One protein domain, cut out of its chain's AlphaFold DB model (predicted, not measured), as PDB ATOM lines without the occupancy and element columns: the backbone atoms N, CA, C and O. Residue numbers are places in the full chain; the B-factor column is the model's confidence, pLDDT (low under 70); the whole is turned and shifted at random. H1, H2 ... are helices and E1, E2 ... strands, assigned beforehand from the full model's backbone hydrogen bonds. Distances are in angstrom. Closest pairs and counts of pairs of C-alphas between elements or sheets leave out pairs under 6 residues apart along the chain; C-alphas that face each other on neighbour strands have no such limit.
ATOM      1  N   GLU A 225     105.817-141.116 294.775       90.12
ATOM      2  CA  GLU A 225     106.804-141.251 293.708       90.12
ATOM      3  C   GLU A 225     107.038-142.739 293.405       90.12
ATOM      4  O   GLU A 225     107.055-143.556 294.332       90.12
ATOM      5  N   PRO A 226     107.222-143.124 292.129       90.50
ATOM      6  CA  PRO A 226     107.590-144.492 291.793       90.50
ATOM      7  C   PRO A 226     109.010-144.821 292.290       90.50
ATOM      8  O   PRO A 226     109.879-143.940 292.294       90.50
ATOM      9  N   PRO A 227     109.291-146.085 292.659       92.81
ATOM     10  CA  PRO A 227     110.640-146.532 292.982       92.81
ATOM     11  C   PRO A 227     111.621-146.216 291.855       92.81
ATOM     12  O   PRO A 227     111.320-146.354 290.666       92.81
ATOM     13  N   LYS A 228     112.836-145.812 292.233       93.56
ATOM     14  CA  LYS A 228     113.902-145.574 291.261       93.56
ATOM     15  C   LYS A 228     114.318-146.901 290.640       93.56
ATOM     16  O   LYS A 228     114.667-147.841 291.351       93.56
ATOM     17  N   SER A 229     114.328-146.940 289.311       95.44
ATOM     18  CA  SER A 229     114.884-148.070 288.568       95.44
ATOM     19  C   SER A 229     116.365-148.234 288.900       95.44
ATOM     20  O   SER A 229     117.074-147.240 289.088       95.44
ATOM     21  N   TRP A 230     116.830-149.475 289.013       95.31
ATOM     22  CA  TRP A 230     118.161-149.759 289.545       95.31
ATOM     23  C   TRP A 230     118.794-150.998 288.914       95.31
ATOM     24  O   TRP A 230     118.125-151.822 288.289       95.31
ATOM     25  N   ASN A 231     120.110-151.109 289.107       93.44
ATOM     26  CA  ASN A 231     120.927-152.202 288.605       93.44
ATOM     27  C   ASN A 231     121.715-152.894 289.702       93.44
ATOM     28  O   ASN A 231     122.244-152.219 290.590       93.44
ATOM     29  N   PRO A 232     121.871-154.225 289.613       90.19
ATOM     30  CA  PRO A 232     122.879-154.893 290.402       90.19
ATOM     31  C   PRO A 232     124.275-154.392 289.986       90.19
ATOM     32  O   PRO A 232     124.483-154.044 288.816       90.19
ATOM     33  N   PRO A 233     125.254-154.395 290.909       86.44
ATOM     34  CA  PRO A 233     126.634-154.054 290.587       86.44
ATOM     35  C   PRO A 233     127.138-154.828 289.360       86.44
ATOM     36  O   PRO A 233     126.815-156.004 289.184       86.44
ATOM     37  N   HIS A 234     127.932-154.165 288.515       85.38
ATOM     38  CA  HIS A 234     128.530-154.739 287.299       85.38
ATOM     39  C   HIS A 234     127.539-155.174 286.202       85.38
ATOM     40  O   HIS A 234     127.916-155.932 285.311       85.38
ATOM     41  N   SER A 235     126.286-154.709 286.238       84.81
ATOM     42  CA  SER A 235     125.334-154.914 285.136       84.81
ATOM     43  C   SER A 235     125.270-153.658 284.254       84.81
ATOM     44  O   SER A 235     125.077-152.573 284.804       84.81
ATOM     45  N   PRO A 236     125.468-153.774 282.925       73.62
ATOM     46  CA  PRO A 236     125.555-152.614 282.033       73.62
ATOM     47  C   PRO A 236     124.195-151.947 281.767       73.62
ATOM     48  O   PRO A 236     124.137-150.726 281.652       73.62
ATOM     49  N   ASP A 237     123.110-152.726 281.734       80.62
ATOM     50  CA  ASP A 237     121.768-152.255 281.377       80.62
ATOM     51  C   ASP A 237     120.845-152.147 282.589       80.62
ATOM     52  O   ASP A 237     120.935-152.976 283.496       80.62
ATOM     53  N   THR A 238     119.929-151.164 282.565       80.06
ATOM     54  CA  THR A 238     118.838-150.991 283.544       80.06
ATOM     55  C   THR A 238     117.888-152.183 283.550       80.06
ATOM     56  O   THR A 238     116.925-152.216 282.784       80.06
ATOM     57  N   LEU A 239     118.163-153.146 284.430       92.06
ATOM     58  CA  LEU A 239     117.480-154.429 284.532       92.06
ATOM     59  C   LEU A 239     116.145-154.337 285.281       92.06
ATOM     60  O   LEU A 239     115.171-154.953 284.857       92.06
ATOM     61  N   PHE A 240     116.086-153.587 286.386       96.69
ATOM     62  CA  PHE A 240     114.871-153.467 287.201       96.69
ATOM     63  C   PHE A 240     114.236-152.101 286.992       96.69
ATOM     64  O   PHE A 240     114.607-151.113 287.628       96.69
ATOM     65  N   GLN A 241     113.293-152.062 286.052       96.56
ATOM     66  CA  GLN A 241     112.517-150.876 285.706       96.56
ATOM     67  C   GLN A 241     111.134-150.950 286.337       96.56
ATOM     68  O   GLN A 241     110.535-152.023 286.368       96.56
ATOM     69  N   TYR A 242     110.635-149.813 286.818       96.56
ATOM     70  CA  TYR A 242     109.350-149.715 287.510       96.56
ATOM     71  C   TYR A 242     108.378-148.813 286.753       96.56
ATOM     72  O   TYR A 242     108.781-147.833 286.123       96.56
ATOM     73  N   ASN A 243     107.087-149.117 286.857       95.06
ATOM     74  CA  ASN A 243     106.018-148.231 286.414       95.06
ATOM     75  C   ASN A 243     105.628-147.213 287.505       95.06
ATOM     76  O   ASN A 243     106.131-147.232 288.630       95.06
ATOM     77  N   ALA A 244     104.687-146.322 287.177       93.81
ATOM     78  CA  ALA A 244     104.200-145.285 288.089       93.81
ATOM     79  C   ALA A 244     103.526-145.840 289.362       93.81
ATOM     80  O   ALA A 244     103.413-145.136 290.360       93.81
ATOM     81  N   GLN A 245     103.072-147.094 289.331       93.25
ATOM     82  CA  GLN A 245     102.406-147.785 290.434       93.25
ATOM     83  C   GLN A 245     103.375-148.626 291.276       93.25
ATOM     84  O   GLN A 245     102.925-149.360 292.154       93.25
ATOM     85  N   GLY A 246     104.685-148.511 291.037       94.19
ATOM     86  CA  GLY A 246     105.709-149.223 291.798       94.19
ATOM     87  C   GLY A 246     105.806-150.712 291.490       94.19
ATOM     88  O   GLY A 246     106.411-151.456 292.257       94.19
ATOM     89  N   GLU A 247     105.238-151.145 290.369       96.50
ATOM     90  CA  GLU A 247     105.397-152.495 289.847       96.50
ATOM     91  C   GLU A 247     106.617-152.552 288.922       96.50
ATOM     92  O   GLU A 247     106.815-151.632 288.123       96.50
ATOM     93  N   LEU A 248     107.400-153.633 288.973       97.12
ATOM     94  CA  LEU A 248     108.389-153.922 287.931       97.12
ATOM     95  C   LEU A 248     107.689-154.016 286.570       97.12
ATOM     96  O   LEU A 248     106.526-154.423 286.518       97.12
ATOM     97  N   ASP A 249     108.393-153.678 285.484       95.75
ATOM     98  CA  ASP A 249     107.827-153.673 284.129       95.75
ATOM     99  C   ASP A 249     106.960-154.927 283.889       95.75
ATOM    100  O   ASP A 249     107.474-156.056 283.883       95.75
ATOM    101  N   PRO A 250     105.636-154.753 283.694       93.94
ATOM    102  CA  PRO A 250     104.735-155.880 283.605       93.94
ATOM    103  C   PRO A 250     104.974-156.805 282.414       93.94
ATOM    104  O   PRO A 250     104.489-157.943 282.443       93.94
ATOM    105  N   GLN A 251     105.699-156.351 281.395       94.50
ATOM    106  CA  GLN A 251     106.077-157.163 280.239       94.50
ATOM    107  C   GLN A 251     107.306-158.033 280.517       94.50
ATOM    108  O   GLN A 251     107.482-159.076 279.881       94.50
ATOM    109  N   CYS A 252     108.125-157.656 281.497       94.88
ATOM    110  CA  CYS A 252     109.325-158.393 281.841       94.88
ATOM    111  C   CYS A 252     109.008-159.625 282.698       94.88
ATOM    112  O   CYS A 252     108.207-159.609 283.645       94.88
ATOM    113  N   ALA A 253     109.689-160.711 282.352       96.94
ATOM    114  CA  ALA A 253     109.889-161.868 283.203       96.94
ATOM    115  C   ALA A 253     111.393-162.034 283.418       96.94
ATOM    116  O   ALA A 253     112.195-161.656 282.567       96.94
ATOM    117  N   PHE A 254     111.760-162.585 284.564       97.38
ATOM    118  CA  PHE A 254     113.125-162.620 285.046       97.38
ATOM    119  C   PHE A 254     113.606-164.060 285.174       97.38
ATOM    120  O   PHE A 254     112.880-164.925 285.679       97.38
ATOM    121  N   SER A 255     114.844-164.294 284.748       97.44
ATOM    122  CA  SER A 255     115.522-165.567 284.961       97.44
ATOM    123  C   SER A 255     115.785-165.811 286.446       97.44
ATOM    124  O   SER A 255     115.720-164.906 287.291       97.44
ATOM    125  N   ARG A 256     116.158-167.049 286.766       97.00
ATOM    126  CA  ARG A 256     116.629-167.437 288.097       97.00
ATOM    127  C   ARG A 256     117.732-166.507 288.617       97.00
ATOM    128  O   ARG A 256     117.684-166.062 289.764       97.00
ATOM    129  N   GLU A 257     118.717-166.199 287.781       96.06
ATOM    130  CA  GLU A 257     119.875-165.364 288.118       96.06
ATOM    131  C   GLU A 257     119.451-163.917 288.358       96.06
ATOM    132  O   GLU A 257     119.929-163.279 289.297       96.06
ATOM    133  N   GLN A 258     118.535-163.398 287.538       96.38
ATOM    134  CA  GLN A 258     118.011-162.043 287.685       96.38
ATOM    135  C   GLN A 258     117.196-161.904 288.975       96.38
ATOM    136  O   GLN A 258     117.422-160.956 289.723       96.38
ATOM    137  N   ILE A 259     116.340-162.874 289.311       97.69
ATOM    138  CA  ILE A 259     115.615-162.875 290.593       97.69
ATOM    139  C   ILE A 259     116.589-162.974 291.769       97.69
ATOM    140  O   ILE A 259     116.449-162.234 292.740       97.69
ATOM    141  N   LEU A 260     117.621-163.817 291.692       96.56
ATOM    142  CA  LEU A 260     118.628-163.886 292.753       96.56
ATOM    143  C   LEU A 260     119.378-162.557 292.921       96.56
ATOM    144  O   LEU A 260     119.621-162.128 294.053       96.56
ATOM    145  N   LYS A 261     119.729-161.892 291.813       95.88
ATOM    146  CA  LYS A 261     120.350-160.561 291.830       95.88
ATOM    147  C   LYS A 261     119.416-159.518 292.439       95.88
ATOM    148  O   LYS A 261     119.888-158.755 293.280       95.88
ATOM    149  N   TYR A 262     118.135-159.530 292.063       96.81
ATOM    150  CA  TYR A 262     117.096-158.669 292.627       96.81
ATOM    151  C   TYR A 262     117.032-158.832 294.148       96.81
ATOM    152  O   TYR A 262     117.181-157.864 294.888       96.81
ATOM    153  N   LEU A 263     116.924-160.078 294.622       96.94
ATOM    154  CA  LEU A 263     116.849-160.383 296.047       96.94
ATOM    155  C   LEU A 263     118.131-160.031 296.796       96.94
ATOM    156  O   LEU A 263     118.047-159.598 297.934       96.94
ATOM    157  N   THR A 264     119.312-160.201 296.202       95.38
ATOM    158  CA  THR A 264     120.596-160.025 296.908       95.38
ATOM    159  C   THR A 264     121.061-158.571 296.951       95.38
ATOM    160  O   THR A 264     121.583-158.134 297.972       95.38
ATOM    161  N   HIS A 265     120.860-157.817 295.869       94.56
ATOM    162  CA  HIS A 265     121.397-156.460 295.709       94.56
ATOM    163  C   HIS A 265     120.332-155.366 295.851       94.56
ATOM    164  O   HIS A 265     120.585-154.226 295.472       94.56
ATOM    165  N   HIS A 266     119.151-155.705 296.374       95.19
ATOM    166  CA  HIS A 266     118.045-154.764 296.486       95.19
ATOM    167  C   HIS A 266     118.441-153.497 297.272       95.19
ATOM    168  O   HIS A 266     118.960-153.618 298.388       95.19
ATOM    169  N   PRO A 267     118.127-152.283 296.776       93.38
ATOM    170  CA  PRO A 267     118.432-151.029 297.475       93.38
ATOM    171  C   PRO A 267     117.826-150.937 298.883       93.38
ATOM    172  O   PRO A 267     118.366-150.278 299.766       93.38
ATOM    173  N   LEU A 268     116.721-151.646 299.127       92.88
ATOM    174  CA  LEU A 268     116.030-151.657 300.424       92.88
ATOM    175  C   LEU A 268     116.737-152.467 301.526       92.88
ATOM    176  O   LEU A 268     116.265-152.480 302.665       92.88
ATOM    177  N   HIS A 269     117.865-153.123 301.238       91.69
ATOM    178  CA  HIS A 269     118.655-153.817 302.265       91.69
ATOM    179  C   HIS A 269     119.388-152.870 303.207       91.69
ATOM    180  O   HIS A 269     119.707-153.250 304.330       91.69
ATOM    181  N   THR A 270     119.642-151.632 302.785       85.19
ATOM    182  CA  THR A 270     120.338-150.621 303.595       85.19
ATOM    183  C   THR A 270     119.380-149.675 304.312       85.19
ATOM    184  O   THR A 270     119.802-148.641 304.816       85.19
ATOM    185  N   PHE A 271     118.081-149.982 304.317       72.50
ATOM    186  CA  PHE A 271     117.056-149.014 304.696       72.50
ATOM    187  C   PHE A 271     117.006-148.725 306.205       72.50
ATOM    188  O   PHE A 271     117.024-147.572 306.619       72.50
ATOM    189  N   TYR A 272     116.956-149.765 307.040       65.81
ATOM    190  CA  TYR A 272     116.685-149.607 308.475       65.81
ATOM    191  C   TYR A 272     117.926-149.435 309.355       65.81
ATOM    192  O   TYR A 272     117.798-149.155 310.546       65.81
ATOM    193  N   GLN A 273     119.124-149.674 308.822       65.00
ATOM    194  CA  GLN A 273     120.337-149.794 309.627       65.00
ATOM    195  C   GLN A 273     121.539-149.201 308.899       65.00
ATOM    196  O   GLN A 273     121.616-149.212 307.674       65.00
ATOM    197  N   SER A 274     122.527-148.762 309.680       69.12
ATOM    198  CA  SER A 274     123.860-148.405 309.181       69.12
ATOM    199  C   SER A 274     124.589-149.587 308.524       69.12
ATOM    200  O   SER A 274     125.570-149.381 307.815       69.12
ATOM    201  N   LEU A 275     124.112-150.817 308.750       76.94
ATOM    202  CA  LEU A 275     124.624-152.055 308.174       76.94
ATOM    203  C   LEU A 275     123.557-152.700 307.270       76.94
ATOM    204  O   LEU A 275     122.441-152.937 307.737       76.94
ATOM    205  N   PRO A 276     123.886-153.025 306.004       81.94
ATOM    206  CA  PRO A 276     122.974-153.725 305.107       81.94
ATOM    207  C   PRO A 276     122.487-155.050 305.714       81.94
ATOM    208  O   PRO A 276     123.296-155.881 306.131       81.94
ATOM    209  N   SER A 277     121.171-155.281 305.736       88.88
ATOM    210  CA  SER A 277     120.577-156.543 306.185       88.88
ATOM    211  C   SER A 277     119.494-157.004 305.226       88.88
ATOM    212  O   SER A 277     118.475-156.345 305.066       88.88
ATOM    213  N   THR A 278     119.675-158.191 304.650       91.38
ATOM    214  CA  THR A 278     118.682-158.834 303.779       91.38
ATOM    215  C   THR A 278     117.501-159.427 304.549       91.38
ATOM    216  O   THR A 278     116.424-159.612 303.988       91.38
ATOM    217  N   LYS A 279     117.694-159.744 305.837       92.50
ATOM    218  CA  LYS A 279     116.672-160.360 306.699       92.50
ATOM    219  C   LYS A 279     115.762-159.330 307.368       92.50
ATOM    220  O   LYS A 279     114.626-159.651 307.692       92.50
ATOM    221  N   ARG A 280     116.266-158.112 307.577       88.44
ATOM    222  CA  ARG A 280     115.526-156.962 308.123       88.44
ATOM    223  C   ARG A 280     115.533-155.809 307.115       88.44
ATOM    224  O   ARG A 280     115.818-154.668 307.470       88.44
ATOM    225  N   SER A 281     115.318-156.148 305.849       90.31
ATOM    226  CA  SER A 281     115.253-155.200 304.743       90.31
ATOM    227  C   SER A 281     113.850-154.619 304.603       90.31
ATOM    228  O   SER A 281     112.872-155.189 305.090       90.31
ATOM    229  N   GLY A 282     113.744-153.500 303.885       92.19
ATOM    230  CA  GLY A 282     112.447-152.964 303.469       92.19
ATOM    231  C   GLY A 282     111.744-153.796 302.388       92.19
ATOM    232  O   GLY A 282     110.544-153.635 302.203       92.19
ATOM    233  N   LEU A 283     112.467-154.694 301.706       95.56
ATOM    234  CA  LEU A 283     111.894-155.655 300.761       95.56
ATOM    235  C   LEU A 283     111.350-156.861 301.531       95.56
ATOM    236  O   LEU A 283     112.134-157.658 302.047       95.56
ATOM    237  N   THR A 284     110.030-157.025 301.557       96.69
ATOM    238  CA  THR A 284     109.376-158.167 302.207       96.69
ATOM    239  C   THR A 284     108.799-159.120 301.166       96.69
ATOM    240  O   THR A 284     108.118-158.707 300.230       96.69
ATOM    241  N   LEU A 285     109.060-160.414 301.329       98.31
ATOM    242  CA  LEU A 285     108.485-161.470 300.504       98.31
ATOM    243  C   LEU A 285     107.307-162.112 301.240       98.31
ATOM    244  O   LEU A 285     107.500-162.953 302.120       98.31
ATOM    245  N   TRP A 286     106.088-161.724 300.872       98.38
ATOM    246  CA  TRP A 286     104.870-162.231 301.508       98.38
ATOM    247  C   TRP A 286     104.391-163.519 300.861       98.38
ATOM    248  O   TRP A 286     104.044-163.526 299.680       98.38
ATOM    249  N   ILE A 287     104.303-164.593 301.640       98.75
ATOM    250  CA  ILE A 287     103.671-165.849 301.232       98.75
ATOM    251  C   ILE A 287     102.155-165.688 301.367       98.75
ATOM    252  O   ILE A 287     101.632-165.484 302.461       98.75
ATOM    253  N   GLN A 288     101.455-165.777 300.239       98.19
ATOM    254  CA  GLN A 288     100.049-165.407 300.098       98.19
ATOM    255  C   GLN A 288      99.209-166.524 299.487       98.19
ATOM    256  O   GLN A 288      99.682-167.321 298.665       98.19
ATOM    257  N   THR A 289      97.910-166.495 299.791       97.44
ATOM    258  CA  THR A 289      96.908-167.137 298.936       97.44
ATOM    259  C   THR A 289      96.588-166.233 297.748       97.44
ATOM    260  O   THR A 289      96.526-165.011 297.873       97.44
ATOM    261  N   THR A 290      96.357-166.817 296.569       96.12
ATOM    262  CA  THR A 290      95.897-166.023 295.422       96.12
ATOM    263  C   THR A 290      94.476-165.509 295.693       96.12
ATOM    264  O   THR A 290      93.569-166.331 295.883       96.12
ATOM    265  N   PRO A 291      94.255-164.181 295.741       94.94
ATOM    266  CA  PRO A 291      92.965-163.603 296.084       94.94
ATOM    267  C   PRO A 291      91.973-163.754 294.927       94.94
ATOM    268  O   PRO A 291      92.277-163.428 293.778       94.94
ATOM    269  N   ALA A 292      90.756-164.201 295.240       90.38
ATOM    270  CA  ALA A 292      89.672-164.268 294.267       90.38
ATOM    271  C   ALA A 292      89.163-162.862 293.893       90.38
ATOM    272  O   ALA A 292      89.156-161.948 294.718       90.38
ATOM    273  N   ASP A 293      88.707-162.708 292.645       88.25
ATOM    274  CA  ASP A 293      88.108-161.479 292.092       88.25
ATOM    275  C   ASP A 293      88.982-160.216 292.189       88.25
ATOM    276  O   ASP A 293      88.486-159.092 292.147       88.25
ATOM    277  N   ALA A 294      90.297-160.389 292.294       90.62
ATOM    278  CA  ALA A 294      91.249-159.294 292.437       90.62
ATOM    279  C   ALA A 294      91.707-158.680 291.105       90.62
ATOM    280  O   ALA A 294      92.536-157.779 291.107       90.62
ATOM    281  N   SER A 295      91.201-159.144 289.958       90.69
ATOM    282  CA  SER A 295      91.701-158.721 288.639       90.69
ATOM    283  C   SER A 295      91.641-157.207 288.418       90.69
ATOM    284  O   SER A 295      92.528-156.656 287.778       90.69
ATOM    285  N   LYS A 296      90.632-156.534 288.982       90.62
ATOM    286  CA  LYS A 296      90.461-155.073 288.912       90.62
ATOM    287  C   LYS A 296      91.318-154.285 289.910       90.62
ATOM    288  O   LYS A 296      91.355-153.067 289.813       90.62
ATOM    289  N   ARG A 297      91.940-154.959 290.883       92.38
ATOM    290  CA  ARG A 297      92.800-154.338 291.904       92.38
ATOM    291  C   ARG A 297      94.246-154.197 291.458       92.38
ATOM    292  O   ARG A 297      94.989-153.441 292.058       92.38
ATOM    293  N   TYR A 298      94.645-154.945 290.438       94.94
ATOM    294  CA  TYR A 298      95.993-154.868 289.910       94.94
ATOM    295  C   TYR A 298      96.172-153.640 289.009       94.94
ATOM    296  O   TYR A 298      95.252-153.332 288.246       94.94
ATOM    297  N   PRO A 299      97.359-153.001 289.016       93.12
ATOM    298  CA  PRO A 299      97.668-151.886 288.121       93.12
ATOM    299  C   PRO A 299      97.465-152.234 286.644       93.12
ATOM    300  O   PRO A 299      96.952-151.431 285.865       93.12
ATOM    301  N   THR A 300      97.854-153.450 286.252       94.94
ATOM    302  CA  THR A 300      97.735-153.943 284.881       94.94
ATOM    303  C   THR A 300      97.197-155.375 284.843       94.94
ATOM    304  O   THR A 300      97.245-156.124 285.819       94.94
ATOM    305  N   LYS A 301      96.724-155.812 283.667       93.88
ATOM    306  CA  LYS A 301      96.299-157.211 283.451       93.88
ATOM    307  C   LYS A 301      97.443-158.214 283.656       93.88
ATOM    308  O   LYS A 301      97.188-159.369 283.997       93.88
ATOM    309  N   LEU A 302      98.685-157.779 283.443       96.44
ATOM    310  CA  LEU A 302      99.875-158.612 283.581       96.44
ATOM    311  C   LEU A 302     100.417-158.644 285.010       96.44
ATOM    312  O   LEU A 302     101.215-159.527 285.310       96.44
ATOM    313  N   SER A 303      99.955-157.770 285.910       96.00
ATOM    314  CA  SER A 303     100.508-157.718 287.266       96.00
ATOM    315  C   SER A 303     100.233-158.970 288.079       96.00
ATOM    316  O   SER A 303     101.024-159.343 288.926       96.00
ATOM    317  N   SER A 304      99.142-159.678 287.791       95.56
ATOM    318  CA  SER A 304      98.824-160.953 288.450       95.56
ATOM    319  C   SER A 304      99.652-162.150 287.957       95.56
ATOM    320  O   SER A 304      99.473-163.266 288.454       95.56
ATOM    321  N   LYS A 305     100.512-161.961 286.948       97.50
ATOM    322  CA  LYS A 305     101.310-163.035 286.355       97.50
ATOM    323  C   LYS A 305     102.585-163.268 287.160       97.50
ATOM    324  O   LYS A 305     103.143-162.364 287.770       97.50
ATOM    325  N   CYS A 306     103.053-164.508 287.123       98.50
ATOM    326  CA  CYS A 306     104.336-164.892 287.673       98.50
ATOM    327  C   CYS A 306     105.462-164.213 286.889       98.50
ATOM    328  O   CYS A 306     105.494-164.241 285.657       98.50
ATOM    329  N   ARG A 307     106.391-163.616 287.631       98.06
ATOM    330  CA  ARG A 307     107.563-162.911 287.110       98.06
ATOM    331  C   ARG A 307     108.722-163.840 286.757       98.06
ATOM    332  O   ARG A 307     109.723-163.360 286.255       98.06
ATOM    333  N   PHE A 308     108.606-165.146 286.993       97.88
ATOM    334  CA  PHE A 308     109.641-166.119 286.641       97.88
ATOM    335  C   PHE A 308     109.576-166.448 285.140       97.88
ATOM    336  O   PHE A 308     108.505-166.825 284.655       97.88
ATOM    337  N   SER A 309     110.688-166.310 284.406       97.62
ATOM    338  CA  SER A 309     110.741-166.589 282.958       97.62
ATOM    339  C   SER A 309     110.396-168.044 282.650       97.62
ATOM    340  O   SER A 309     109.541-168.307 281.808       97.62
ATOM    341  N   ASP A 310     110.968-168.966 283.423       96.56
ATOM    342  CA  ASP A 310     110.849-170.416 283.214       96.56
ATOM    343  C   ASP A 310     109.677-171.006 284.015       96.56
ATOM    344  O   ASP A 310     109.708-172.141 284.495       96.56
ATOM    345  N   CYS A 311     108.641-170.198 284.248       98.25
ATOM    346  CA  CYS A 311     107.442-170.649 284.935       98.25
ATOM    347  C   CYS A 311     106.716-171.694 284.065       98.25
ATOM    348  O   CYS A 311     106.332-171.373 282.939       98.25
ATOM    349  N   PRO A 312     106.446-172.908 284.581       97.81
ATOM    350  CA  PRO A 312     105.775-173.951 283.804       97.81
ATOM    351  C   PRO A 312     104.294-173.633 283.545       97.81
ATOM    352  O   PRO A 312     103.693-174.146 282.606       97.81
ATOM    353  N   ALA A 313     103.668-172.779 284.366       96.69
ATOM    354  CA  ALA A 313     102.261-172.449 284.193       96.69
ATOM    355  C   ALA A 313     102.035-171.682 282.873       96.69
ATOM    356  O   ALA A 313     102.707-170.679 282.618       96.69
ATOM    357  N   PRO A 314     101.026-172.061 282.067       94.31
ATOM    358  CA  PRO A 314     100.768-171.399 280.797       94.31
ATOM    359  C   PRO A 314     100.413-169.925 281.008       94.31
ATOM    360  O   PRO A 314      99.652-169.555 281.919       94.31
ATOM    361  N   ASN A 315     100.995-169.074 280.164       95.31
ATOM    362  CA  ASN A 315     100.914-167.616 280.261       95.31
ATOM    363  C   ASN A 315     101.345-167.078 281.636       95.31
ATOM    364  O   ASN A 315     100.853-166.031 282.062       95.31
ATOM    365  N   ARG A 316     102.184-167.831 282.368       97.50
ATOM    366  CA  ARG A 316     102.669-167.515 283.722       97.50
ATOM    367  C   ARG A 316     101.542-167.191 284.706       97.50
ATOM    368  O   ARG A 316     101.700-166.398 285.627       97.50
ATOM    369  N   SER A 317     100.359-167.760 284.496       96.56
ATOM    370  CA  SER A 317      99.166-167.372 285.254       96.56
ATOM    371  C   SER A 317      99.194-167.963 286.662       96.56
ATOM    372  O   SER A 317      99.356-169.174 286.818       96.56
ATOM    373  N   ILE A 318      98.977-167.126 287.678       97.62
ATOM    374  CA  ILE A 318      98.785-167.566 289.063       97.62
ATOM    375  C   ILE A 318      97.282-167.702 289.314       97.62
ATOM    376  O   ILE A 318      96.546-166.716 289.305       97.62
ATOM    377  N   ARG A 319      96.809-168.939 289.458       94.12
ATOM    378  CA  ARG A 319      95.383-169.263 289.591       94.12
ATOM    379  C   ARG A 319      94.939-169.269 291.050       94.12
ATOM    380  O   ARG A 319      95.730-169.479 291.964       94.12
ATOM    381  N   ASN A 320      93.636-169.104 291.259       92.62
ATOM    382  CA  ASN A 320      93.023-169.321 292.569       92.62
ATOM    383  C   ASN A 320      93.337-170.741 293.067       92.62
ATOM    384  O   ASN A 320      93.341-171.680 292.278       92.62
ATOM    385  N   GLY A 321      93.606-170.883 294.366       91.75
ATOM    386  CA  GLY A 321      94.053-172.147 294.971       91.75
ATOM    387  C   GLY A 321      95.572-172.361 294.931       91.75
ATOM    388  O   GLY A 321      96.087-173.158 295.711       91.75
ATOM    389  N   GLN A 322      96.304-171.608 294.102       96.31
ATOM    390  CA  GLN A 322      97.766-171.608 294.113       96.31
ATOM    391  C   GLN A 322      98.306-170.614 295.143       96.31
ATOM    392  O   GLN A 322      97.746-169.525 295.343       96.31
ATOM    393  N   PHE A 323      99.434-170.977 295.751       98.44
ATOM    394  CA  PHE A 323     100.208-170.093 296.615       98.44
ATOM    395  C   PHE A 323     101.194-169.266 295.801       98.44
ATOM    396  O   PHE A 323     101.770-169.721 294.803       98.44
ATOM    397  N   ARG A 324     101.408-168.035 296.248       98.50
ATOM    398  CA  ARG A 324     102.304-167.086 295.595       98.50
ATOM    399  C   ARG A 324     103.149-166.349 296.614       98.50
ATOM    400  O   ARG A 324     102.815-166.323 297.794       98.50
ATOM    401  N   VAL A 325     104.203-165.720 296.124       98.75
ATOM    402  CA  VAL A 325     105.030-164.798 296.885       98.75
ATOM    403  C   VAL A 325     104.940-163.420 296.245       98.75
ATOM    404  O   VAL A 325     105.190-163.289 295.045       98.75
ATOM    405  N   ALA A 326     104.538-162.419 297.025       98.44
ATOM    406  CA  ALA A 326     104.499-161.021 296.606       98.44
ATOM    407  C   ALA A 326     105.793-160.310 297.009       98.44
ATOM    408  O   ALA A 326     106.258-160.478 298.137       98.44
ATOM    409  N   PHE A 327     106.375-159.550 296.084       98.12
ATOM    410  CA  PHE A 327     107.605-158.791 296.300       98.12
ATOM    411  C   PHE A 327     107.211-157.378 296.723       98.12
ATOM    412  O   PHE A 327     106.932-156.522 295.884       98.12
ATOM    413  N   ASP A 328     107.093-157.173 298.026       96.62
ATOM    414  CA  ASP A 328     106.567-155.943 298.599       96.62
ATOM    415  C   ASP A 328     107.694-154.994 298.986       96.62
ATOM    416  O   ASP A 328     108.509-155.273 299.868       96.62
ATOM    417  N   GLU A 329     107.719-153.861 298.299       94.44
ATOM    418  CA  GLU A 329     108.654-152.772 298.542       94.44
ATOM    419  C   GLU A 329     108.006-151.608 299.303       94.44
ATOM    420  O   GLU A 329     108.723-150.703 299.713       94.44
ATOM    421  N   GLN A 330     106.682-151.601 299.502       88.12
ATOM    422  CA  GLN A 330     105.929-150.399 299.885       88.12
ATOM    423  C   GLN A 330     105.409-150.431 301.322       88.12
ATOM    424  O   GLN A 330     105.470-149.412 302.013       88.12
ATOM    425  N   SER A 331     104.975-151.593 301.824       79.19
ATOM    426  CA  SER A 331     104.336-151.686 303.156       79.19
ATOM    427  C   SER A 331     105.246-151.290 304.321       79.19
ATOM    428  O   SER A 331     104.786-151.024 305.429       79.19
ATOM    429  N   THR A 332     106.549-151.266 304.065       69.81
ATOM    430  CA  THR A 332     107.604-150.789 304.958       69.81
ATOM    431  C   THR A 332     107.496-149.279 305.224       69.81
ATOM    432  O   THR A 332     107.831-148.825 306.316       69.81
ATOM    433  N   PHE A 333     107.031-148.502 304.243       64.81
ATOM    434  CA  PHE A 333     107.051-147.037 304.256       64.81
ATOM    435  C   PHE A 333     105.717-146.430 304.664       64.81
ATOM    436  O   PHE A 333     105.680-145.474 305.440       64.81
ATOM    437  N   ASP A 334     104.630-146.974 304.124       68.62
ATOM    438  CA  ASP A 334     103.315-146.378 304.252       68.62
ATOM    439  C   ASP A 334     102.232-147.454 304.326       68.62
ATOM    440  O   ASP A 334     102.024-148.234 303.400       68.62
ATOM    441  N   LYS A 335     101.484-147.461 305.433       74.50
ATOM    442  CA  LYS A 335     100.311-148.334 305.588       74.50
ATOM    443  C   LYS A 335      99.158-147.932 304.657       74.50
ATOM    444  O   LYS A 335      98.165-148.654 304.590       74.50
ATOM    445  N   SER A 336      99.277-146.797 303.967       84.31
ATOM    446  CA  SER A 336      98.316-146.305 302.984       84.31
ATOM    447  C   SER A 336      98.560-146.823 301.561       84.31
ATOM    448  O   SER A 336      97.735-146.562 300.687       84.31
ATOM    449  N   SER A 337      99.621-147.600 301.303       90.62
ATOM    450  CA  SER A 337      99.811-148.232 299.991       90.62
ATOM    451  C   SER A 337      98.847-149.405 299.781       90.62
ATOM    452  O   SER A 337      98.662-150.225 300.684       90.62
ATOM    453  N   ASP A 338      98.268-149.522 298.583       93.56
ATOM    454  CA  ASP A 338      97.390-150.647 298.243       93.56
ATOM    455  C   ASP A 338      98.194-151.967 298.250       93.56
ATOM    456  O   ASP A 338      99.137-152.108 297.468       93.56
ATOM    457  N   PRO A 339      97.830-152.976 299.069       94.06
ATOM    458  CA  PRO A 339      98.574-154.230 299.168       94.06
ATOM    459  C   PRO A 339      98.542-155.068 297.880       94.06
ATOM    460  O   PRO A 339      99.259-156.065 297.790       94.06
ATOM    461  N   PHE A 340      97.724-154.711 296.882       94.94
ATOM    462  CA  PHE A 340      97.727-155.318 295.544       94.94
ATOM    463  C   PHE A 340      98.753-154.683 294.589       94.94
ATOM    464  O   PHE A 340      98.973-155.210 293.497       94.94
ATOM    465  N   HIS A 341      99.394-153.581 294.981       95.00
ATOM    466  CA  HIS A 341     100.425-152.895 294.205       95.00
ATOM    467  C   HIS A 341     101.808-153.275 294.754       95.00
ATOM    468  O   HIS A 341     102.377-152.588 295.596       95.00
ATOM    469  N   ASN A 342     102.330-154.417 294.299       96.50
ATOM    470  CA  ASN A 342     103.662-154.917 294.663       96.50
ATOM    471  C   ASN A 342     104.601-154.830 293.457       96.50
ATOM    472  O   ASN A 342     104.132-154.774 292.320       96.50
ATOM    473  N   ALA A 343     105.913-154.925 293.687       97.50
ATOM    474  CA  ALA A 343     106.910-154.953 292.617       97.50
ATOM    475  C   ALA A 343     106.683-156.133 291.657       97.50
ATOM    476  O   ALA A 343     106.890-156.029 290.451       97.50
ATOM    477  N   GLY A 344     106.197-157.262 292.173       97.81
ATOM    478  CA  GLY A 344     105.797-158.393 291.354       97.81
ATOM    479  C   GLY A 344     105.307-159.573 292.176       97.81
ATOM    480  O   GLY A 344     105.340-159.562 293.407       97.81
ATOM    481  N   TYR A 345     104.862-160.612 291.474       98.50
ATOM    482  CA  TYR A 345     104.440-161.867 292.081       98.50
ATOM    483  C   TYR A 345     105.140-163.038 291.409       98.50
ATOM    484  O   TYR A 345     105.399-163.026 290.207       98.50
ATOM    485  N   VAL A 346     105.396-164.090 292.174       98.62
ATOM    486  CA  VAL A 346     105.862-165.381 291.659       98.62
ATOM    487  C   VAL A 346     105.060-166.500 292.304       98.62
ATOM    488  O   VAL A 346     104.594-166.356 293.433       98.62
ATOM    489  N   HIS A 347     104.878-167.632 291.625       98.81
ATOM    490  CA  HIS A 347     104.354-168.818 292.309       98.81
ATOM    491  C   HIS A 347     105.321-169.236 293.417       98.81
ATOM    492  O   HIS A 347     106.535-169.239 293.196       98.81
ATOM    493  N   LEU A 348     104.794-169.675 294.563       98.75
ATOM    494  CA  LEU A 348     105.625-170.255 295.624       98.75
ATOM    495  C   LEU A 348     106.430-171.450 295.080       98.75
ATOM    496  O   LEU A 348     107.650-171.488 295.220       98.75
ATOM    497  N   PHE A 349     105.767-172.319 294.310       98.69
ATOM    498  CA  PHE A 349     106.392-173.425 293.585       98.69
ATOM    499  C   PHE A 349     107.597-173.000 292.732       98.69
ATOM    500  O   PHE A 349     108.604-173.698 292.699       98.69
ATOM    501  N   CYS A 350     107.525-171.858 292.032       98.69
ATOM    502  CA  CYS A 350     108.625-171.409 291.173       98.69
ATOM    503  C   CYS A 350     109.863-171.031 291.995       98.69
ATOM    504  O   CYS A 350     110.979-171.312 291.561       98.69
ATOM    505  N   LEU A 351     109.691-170.441 293.182       98.12
ATOM    506  CA  LEU A 351     110.821-170.173 294.072       98.12
ATOM    507  C   LEU A 351     111.416-171.471 294.625       98.12
ATOM    508  O   LEU A 351     112.631-171.640 294.603       98.12
ATOM    509  N   GLU A 352     110.577-172.408 295.057       98.12
ATOM    510  CA  GLU A 352     111.029-173.689 295.616       98.12
ATOM    511  C   GLU A 352     111.707-174.592 294.582       98.12
ATOM    512  O   GLU A 352     112.702-175.252 294.880       98.12
ATOM    513  N   LYS A 353     111.216-174.578 293.340       97.31
ATOM    514  CA  LYS A 353     111.808-175.336 292.235       97.31
ATOM    515  C   LYS A 353     113.142-174.754 291.777       97.31
ATOM    516  O   LYS A 353     113.994-175.501 291.305       97.31
ATOM    517  N   ASN A 354     113.352-173.445 291.869       97.31
ATOM    518  CA  ASN A 354     114.548-172.821 291.296       97.31
ATOM    519  C   ASN A 354     115.607-172.450 292.337       97.31
ATOM    520  O   ASN A 354     116.771-172.248 291.986       97.31
ATOM    521  N   PHE A 355     115.258-172.408 293.620       96.81
ATOM    522  CA  PHE A 355     116.178-172.032 294.689       96.81
ATOM    523  C   PHE A 355     116.183-173.050 295.827       96.81
ATOM    524  O   PHE A 355     115.244-173.813 296.026       96.81
ATOM    525  N   ASP A 356     117.250-173.021 296.623       97.19
ATOM    526  CA  ASP A 356     117.222-173.570 297.978       97.19
ATOM    527  C   ASP A 356     116.329-172.649 298.826       97.19
ATOM    528  O   ASP A 356     116.791-171.671 299.418       97.19
ATOM    529  N   PHE A 357     115.016-172.885 298.769       97.69
ATOM    530  CA  PHE A 357     114.026-172.033 299.423       97.69
ATOM    531  C   PHE A 357     114.207-171.963 300.947       97.69
ATOM    532  O   PHE A 357     114.166-170.847 301.464       97.69
ATOM    533  N   PRO A 358     114.537-173.054 301.671       97.75
ATOM    534  CA  PRO A 358     114.963-172.951 303.067       97.75
ATOM    535  C   PRO A 358     116.119-171.962 303.270       97.75
ATOM    536  O   PRO A 358     116.060-171.115 304.167       97.75
ATOM    537  N   ARG A 359     117.144-171.972 302.401       97.31
ATOM    538  CA  ARG A 359     118.228-170.969 302.452       97.31
ATOM    539  C   ARG A 359     117.721-169.551 302.211       97.31
ATOM    540  O   ARG A 359     118.189-168.631 302.886       97.31
ATOM    541  N   LEU A 360     116.778-169.355 301.287       97.56
ATOM    542  CA  LEU A 360     116.148-168.047 301.086       97.56
ATOM    543  C   LEU A 360     115.408-167.593 302.351       97.56
ATOM    544  O   LEU A 360     115.618-166.462 302.789       97.56
ATOM    545  N   CYS A 361     114.647-168.479 302.994       97.94
ATOM    546  CA  CYS A 361     113.951-168.201 304.251       97.94
ATOM    547  C   CYS A 361     114.909-167.786 305.375       97.94
ATOM    548  O   CYS A 361     114.562-166.919 306.176       97.94
ATOM    549  N   LYS A 362     116.130-168.337 305.441       96.75
ATOM    550  CA  LYS A 362     117.127-167.902 306.440       96.75
ATOM    551  C   LYS A 362     117.760-166.549 306.107       96.75
ATOM    552  O   LYS A 362     118.074-165.789 307.019       96.75
ATOM    553  N   ARG A 363     117.960-166.241 304.821       96.38
ATOM    554  CA  ARG A 363     118.709-165.050 304.376       96.38
ATOM    555  C   ARG A 363     117.846-163.809 304.180       96.38
ATOM    556  O   ARG A 363     118.331-162.710 304.435       96.38
ATOM    557  N   PHE A 364     116.611-163.965 303.721       97.44
ATOM    558  CA  PHE A 364     115.760-162.856 303.294       97.44
ATOM    559  C   PHE A 364     114.560-162.656 304.221       97.44
ATOM    560  O   PHE A 364     114.167-163.553 304.979       97.44
ATOM    561  N   ASN A 365     113.990-161.454 304.175       96.88
ATOM    562  CA  ASN A 365     112.757-161.112 304.871       96.88
ATOM    563  C   ASN A 365     111.552-161.778 304.178       96.88
ATOM    564  O   ASN A 365     110.918-161.194 303.305       96.88
ATOM    565  N   ILE A 366     111.299-163.042 304.519       98.12
ATOM    566  CA  ILE A 366     110.173-163.848 304.031       98.12
ATOM    567  C   ILE A 366     109.233-164.097 305.201       98.12
ATOM    568  O   ILE A 366     109.706-164.520 306.258       98.12
ATOM    569  N   LEU A 367     107.938-163.845 305.004       97.81
ATOM    570  CA  LEU A 367     106.901-163.936 306.035       97.81
ATOM    571  C   LEU A 367     105.600-164.499 305.445       97.81
ATOM    572  O   LEU A 367     105.309-164.304 304.264       97.81
ATOM    573  N   GLY A 368     104.800-165.180 306.268       98.25
ATOM    574  CA  GLY A 368     103.406-165.467 305.928       98.25
ATOM    575  C   GLY A 368     102.585-164.179 305.943       98.25
ATOM    576  O   GLY A 368     102.752-163.368 306.846       98.25
ATOM    577  N   ASP A 369     101.726-163.964 304.945       97.62
ATOM    578  CA  ASP A 369     100.849-162.790 304.935       97.62
ATOM    579  C   ASP A 369      99.679-163.010 305.897       97.62
ATOM    580  O   ASP A 369      98.766-163.785 305.623       97.62
ATOM    581  N   ASP A 370      99.698-162.338 307.032       96.44
ATOM    582  CA  ASP A 370      98.615-162.298 308.016       96.44
ATOM    583  C   ASP A 370      98.164-160.860 308.293       96.44
ATOM    584  O   ASP A 370      97.452-160.591 309.260       96.44
ATOM    585  N   ARG A 371      98.564-159.929 307.419       94.50
ATOM    586  CA  ARG A 371      98.383-158.496 307.634       94.50
ATOM    587  C   ARG A 371      96.909-158.145 307.774       94.50
ATOM    588  O   ARG A 371      96.083-158.552 306.955       94.50
ATOM    589  N   GLU A 372      96.606-157.292 308.740       91.81
ATOM    590  CA  GLU A 372      95.339-156.574 308.795       91.81
ATOM    591  C   GLU A 372      95.390-155.396 307.819       91.81
ATOM    592  O   GLU A 372      96.322-154.589 307.845       91.81
ATOM    593  N   ILE A 373      94.399-155.306 306.933       92.19
ATOM    594  CA  ILE A 373      94.346-154.272 305.897       92.19
ATOM    595  C   ILE A 373      93.163-153.334 306.136       92.19
ATOM    596  O   ILE A 373      92.140-153.735 306.687       92.19
ATOM    597  N   ALA A 374      93.287-152.079 305.702       91.00
ATOM    598  CA  ALA A 374      92.295-151.034 305.969       91.00
ATOM    599  C   ALA A 374      90.882-151.362 305.441       91.00
ATOM    600  O   ALA A 374      89.889-150.955 306.037       91.00
ATOM    601  N   GLU A 375      90.779-152.142 304.361       90.06
ATOM    602  CA  GLU A 375      89.504-152.621 303.803       90.06
ATOM    603  C   GLU A 375      88.841-153.760 304.611       90.06
ATOM    604  O   GLU A 375      87.795-154.279 304.212       90.06
ATOM    605  N   GLY A 376      89.433-154.167 305.740       89.69
ATOM    606  CA  GLY A 376      88.954-155.240 306.603       89.69
ATOM    607  C   GLY A 376      89.655-156.567 306.318       89.69
ATOM    608  O   GLY A 376      90.849-156.723 306.563       89.69
ATOM    609  N   ARG A 377      88.908-157.572 305.839       90.00
ATOM    610  CA  ARG A 377      89.452-158.929 305.668       90.00
ATOM    611  C   ARG A 377      90.482-158.971 304.539       90.00
ATOM    612  O   ARG A 377      90.141-158.793 303.370       90.00
ATOM    613  N   ASN A 378      91.709-159.341 304.888       94.12
ATOM    614  CA  ASN A 378      92.782-159.568 303.934       94.12
ATOM    615  C   ASN A 378      92.515-160.808 303.060       94.12
ATOM    616  O   ASN A 378      92.560-161.951 303.516       94.12
ATOM    617  N   LYS A 379      92.234-160.580 301.772       93.94
ATOM    618  CA  LYS A 379      91.937-161.642 300.792       93.94
ATOM    619  C   LYS A 379      93.172-162.402 300.302       93.94
ATOM    620  O   LYS A 379      93.001-163.459 299.694       93.94
ATOM    621  N   MET A 380      94.368-161.845 300.500       96.38
ATOM    622  CA  MET A 380      95.648-162.464 300.136       96.38
ATOM    623  C   MET A 380      96.320-163.166 301.321       96.38
ATOM    624  O   MET A 380      97.305-163.876 301.117       96.38
ATOM    625  N   ALA A 381      95.774-163.011 302.532       97.06
ATOM    626  CA  ALA A 381      96.322-163.627 303.725       97.06
ATOM    627  C   ALA A 381      96.465-165.145 303.562       97.06
ATOM    628  O   ALA A 381      95.596-165.820 302.992       97.06
ATOM    629  N   ILE A 382      97.551-165.697 304.092       98.00
ATOM    630  CA  ILE A 382      97.757-167.139 304.163       98.00
ATOM    631  C   ILE A 382      96.743-167.800 305.103       98.00
ATOM    632  O   ILE A 382      96.324-168.929 304.869       98.00
ATOM    633  N   THR A 383      96.257-167.052 306.097       97.00
ATOM    634  CA  THR A 383      95.220-167.466 307.054       97.00
ATOM    635  C   THR A 383      93.806-167.475 306.473       97.00
ATOM    636  O   THR A 383      92.865-167.864 307.167       97.00
ATOM    637  N   ARG A 384      93.620-167.045 305.213       94.50
ATOM    638  CA  ARG A 384      92.295-166.886 304.591       94.50
ATOM    639  C   ARG A 384      91.465-168.164 304.647       94.50
ATOM    640  O   ARG A 384      90.269-168.072 304.926       94.50
ATOM    641  N   ASP A 385      92.091-169.292 304.324       91.81
ATOM    642  CA  ASP A 385      91.423-170.589 304.248       91.81
ATOM    643  C   ASP A 385      91.396-171.245 305.634       91.81
ATOM    644  O   ASP A 385      90.318-171.561 306.134       91.81
ATOM    645  N   HIS A 386      92.559-171.362 306.288       95.75
ATOM    646  CA  HIS A 386      92.671-171.842 307.666       95.75
ATOM    647  C   HIS A 386      93.749-171.057 308.431       95.75
ATOM    648  O   HIS A 386      94.843-170.868 307.896       95.75
ATOM    649  N   PRO A 387      93.500-170.638 309.689       96.19
ATOM    650  CA  PRO A 387      94.464-169.849 310.461       96.19
ATOM    651  C   PRO A 387      95.782-170.595 310.716       96.19
ATOM    652  O   PRO A 387      96.846-169.994 310.620       96.19
ATOM    653  N   ALA A 388      95.725-171.917 310.921       97.88
ATOM    654  CA  ALA A 388      96.897-172.768 311.156       97.88
ATOM    655  C   ALA A 388      97.891-172.813 309.977       97.88
ATOM    656  O   ALA A 388      99.025-173.259 310.130       97.88
ATOM    657  N   MET A 389      97.509-172.334 308.788       98.38
ATOM    658  CA  MET A 389      98.440-172.237 307.660       98.38
ATOM    659  C   MET A 389      99.571-171.242 307.925       98.38
ATOM    660  O   MET A 389     100.671-171.440 307.415       98.38
ATOM    661  N   LEU A 390      99.329-170.204 308.731       98.44
ATOM    662  CA  LEU A 390     100.384-169.287 309.155       98.44
ATOM    663  C   LEU A 390     101.424-170.001 310.021       98.44
ATOM    664  O   LEU A 390     102.620-169.807 309.809       98.44
ATOM    665  N   ASP A 391     100.981-170.875 310.926       98.44
ATOM    666  CA  ASP A 391     101.873-171.672 311.771       98.44
ATOM    667  C   ASP A 391     102.750-172.594 310.921       98.44
ATOM    668  O   ASP A 391     103.950-172.667 311.151       98.44
ATOM    669  N   ILE A 392     102.193-173.207 309.869       98.69
ATOM    670  CA  ILE A 392     102.957-174.027 308.913       98.69
ATOM    671  C   ILE A 392     104.032-173.197 308.200       98.69
ATOM    672  O   ILE A 392     105.162-173.658 308.040       98.69
ATOM    673  N   VAL A 393     103.703-171.977 307.763       98.75
ATOM    674  CA  VAL A 393     104.687-171.080 307.135       98.75
ATOM    675  C   VAL A 393     105.791-170.709 308.123       98.75
ATOM    676  O   VAL A 393     106.973-170.785 307.782       98.75
ATOM    677  N   ASN A 394     105.418-170.314 309.339       98.50
ATOM    678  CA  ASN A 394     106.361-169.879 310.363       98.50
ATOM    679  C   ASN A 394     107.268-171.026 310.815       98.50
ATOM    680  O   ASN A 394     108.485-170.837 310.864       98.50
ATOM    681  N   ASP A 395     106.700-172.207 311.065       98.62
ATOM    682  CA  ASP A 395     107.449-173.422 311.374       98.62
ATOM    683  C   ASP A 395     108.429-173.732 310.245       98.62
ATOM    684  O   ASP A 395     109.631-173.775 310.481       98.62
ATOM    685  N   PHE A 396     107.970-173.781 308.989       98.56
ATOM    686  CA  PHE A 396     108.854-174.010 307.848       98.56
ATOM    687  C   PHE A 396     110.008-173.001 307.793       98.56
ATOM    688  O   PHE A 396     111.169-173.384 307.642       98.56
ATOM    689  N   ILE A 397     109.736-171.701 307.938       98.25
ATOM    690  CA  ILE A 397     110.778-170.663 307.927       98.25
ATOM    691  C   ILE A 397     111.788-170.880 309.064       98.25
ATOM    692  O   ILE A 397     112.988-170.655 308.866       98.25
ATOM    693  N   GLN A 398     111.339-171.333 310.235       97.69
ATOM    694  CA  GLN A 398     112.167-171.516 311.428       97.69
ATOM    695  C   GLN A 398     112.953-172.831 311.420       97.69
ATOM    696  O   GLN A 398     114.159-172.808 311.683       97.69
ATOM    697  N   THR A 399     112.326-173.943 311.050       97.88
ATOM    698  CA  THR A 399     112.858-175.301 311.239       97.88
ATOM    699  C   THR A 399     113.438-175.916 309.971       97.88
ATOM    700  O   THR A 399     114.295-176.793 310.071       97.88
ATOM    701  N   SER A 400     113.073-175.425 308.778       96.12
ATOM    702  CA  SER A 400     113.635-175.955 307.527       96.12
ATOM    703  C   SER A 400     115.158-175.809 307.475       96.12
ATOM    704  O   SER A 400     115.730-174.783 307.870       96.12
ATOM    705  N   ILE A 401     115.812-176.857 306.972       95.31
ATOM    706  CA  ILE A 401     117.266-176.955 306.857       95.31
ATOM    707  C   ILE A 401     117.649-176.665 305.400       95.31
ATOM    708  O   ILE A 401     117.152-177.352 304.510       95.31
ATOM    709  N   PRO A 402     118.518-175.672 305.130       96.56
ATOM    710  CA  PRO A 402     119.103-175.462 303.807       96.56
ATOM    711  C   PRO A 402     119.733-176.731 303.236       96.56
ATOM    712  O   PRO A 402     120.415-177.462 303.950       96.56
ATOM    713  N   TRP A 403     119.583-176.955 301.933       91.75
ATOM    714  CA  TRP A 403     120.118-178.150 301.270       91.75
ATOM    715  C   TRP A 403     121.647-178.193 301.264       91.75
ATOM    716  O   TRP A 403     122.234-179.258 301.103       91.75
ATOM    717  N   GLY A 404     122.309-177.040 301.412       84.50
ATOM    718  CA  GLY A 404     123.768-176.964 301.556       84.50
ATOM    719  C   GLY A 404     124.551-177.404 300.312       84.50
ATOM    720  O   GLY A 404     125.758-177.600 300.387       84.50
ATOM    721  N   GLY A 405     123.883-177.560 299.166       84.44
ATOM    722  CA  GLY A 405     124.488-178.039 297.927       84.44
ATOM    723  C   GLY A 405     123.483-178.800 297.070       84.44
ATOM    724  O   GLY A 405     122.592-178.200 296.466       84.44
TER     725      GLY A 405
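What this domain is: This is residues 225 to 405 of the 485 residues of an uncharacterized protein of Oidiodendron maius Zn (UniProt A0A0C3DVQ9). A small twisted sheet of four strands makes the core of a body built mostly of loops; H3 packs on E2, H5 on E4, and H1 and H2 lie off the sheet. The 181 printed residues hold H1 H2 E1 E2 E3 H3 H4 E4 H5 in chain order, only 59 residues in named elements, class mixed. The mixed sheet runs E3 E2 E1 E4. The whole is compact, radius of gyration of the C-alphas 15.5 A, spanning 45 by 39 by 36 A.

How they stand to each other: Start at E1, residues 284 to 289, E2, residues 323 to 328, and E3, residues 344 to 347, a meander, each strand antiparallel to the one before: N 286 and O 326 are 3.0 A apart, N 325 and O 346 2.8 A. E4, residues 366 to 368, is parallel to E1, with N 287 and O 367 2.8 A apart. H3, residues 348 to 354, is on the sheet at a height of 6.4 A. H5, residues 388 to 399, only grazes it and touches H4, residues 357 to 363, with residues 396 to 398 alone, closest C-alphas Cys 361 and Ile 397, 5.4 A. E3, H3 H4, E4 form a split strand-helix-strand unit, two strands of one sheet joined through helices, with E2 E1 between them in the sheet, its crossover right-handed. In H1, residues 256 to 265, H3, H4 and H5 every O i to N i+4 pair is within hydrogen-bond range; H2, residues 267 to 270, is too short for one.

Where its parts are: Find C-alpha 256 at (116.629, -167.437, 288.097), where H1 begins, 14.2 A long; H5, 16.2 A, ends at C-alpha 399, (112.858, -175.301, 311.239).

The domain as a whole: The two farthest C-alphas, of Pro 236 and His 386, are 45.9 A apart. The printed part has no cut; links H2 to E1, E1 to E2, E2 to E3 and E4 to H5 are long. Residues 272 to 274 and 332 to 334 have pLDDT under 70.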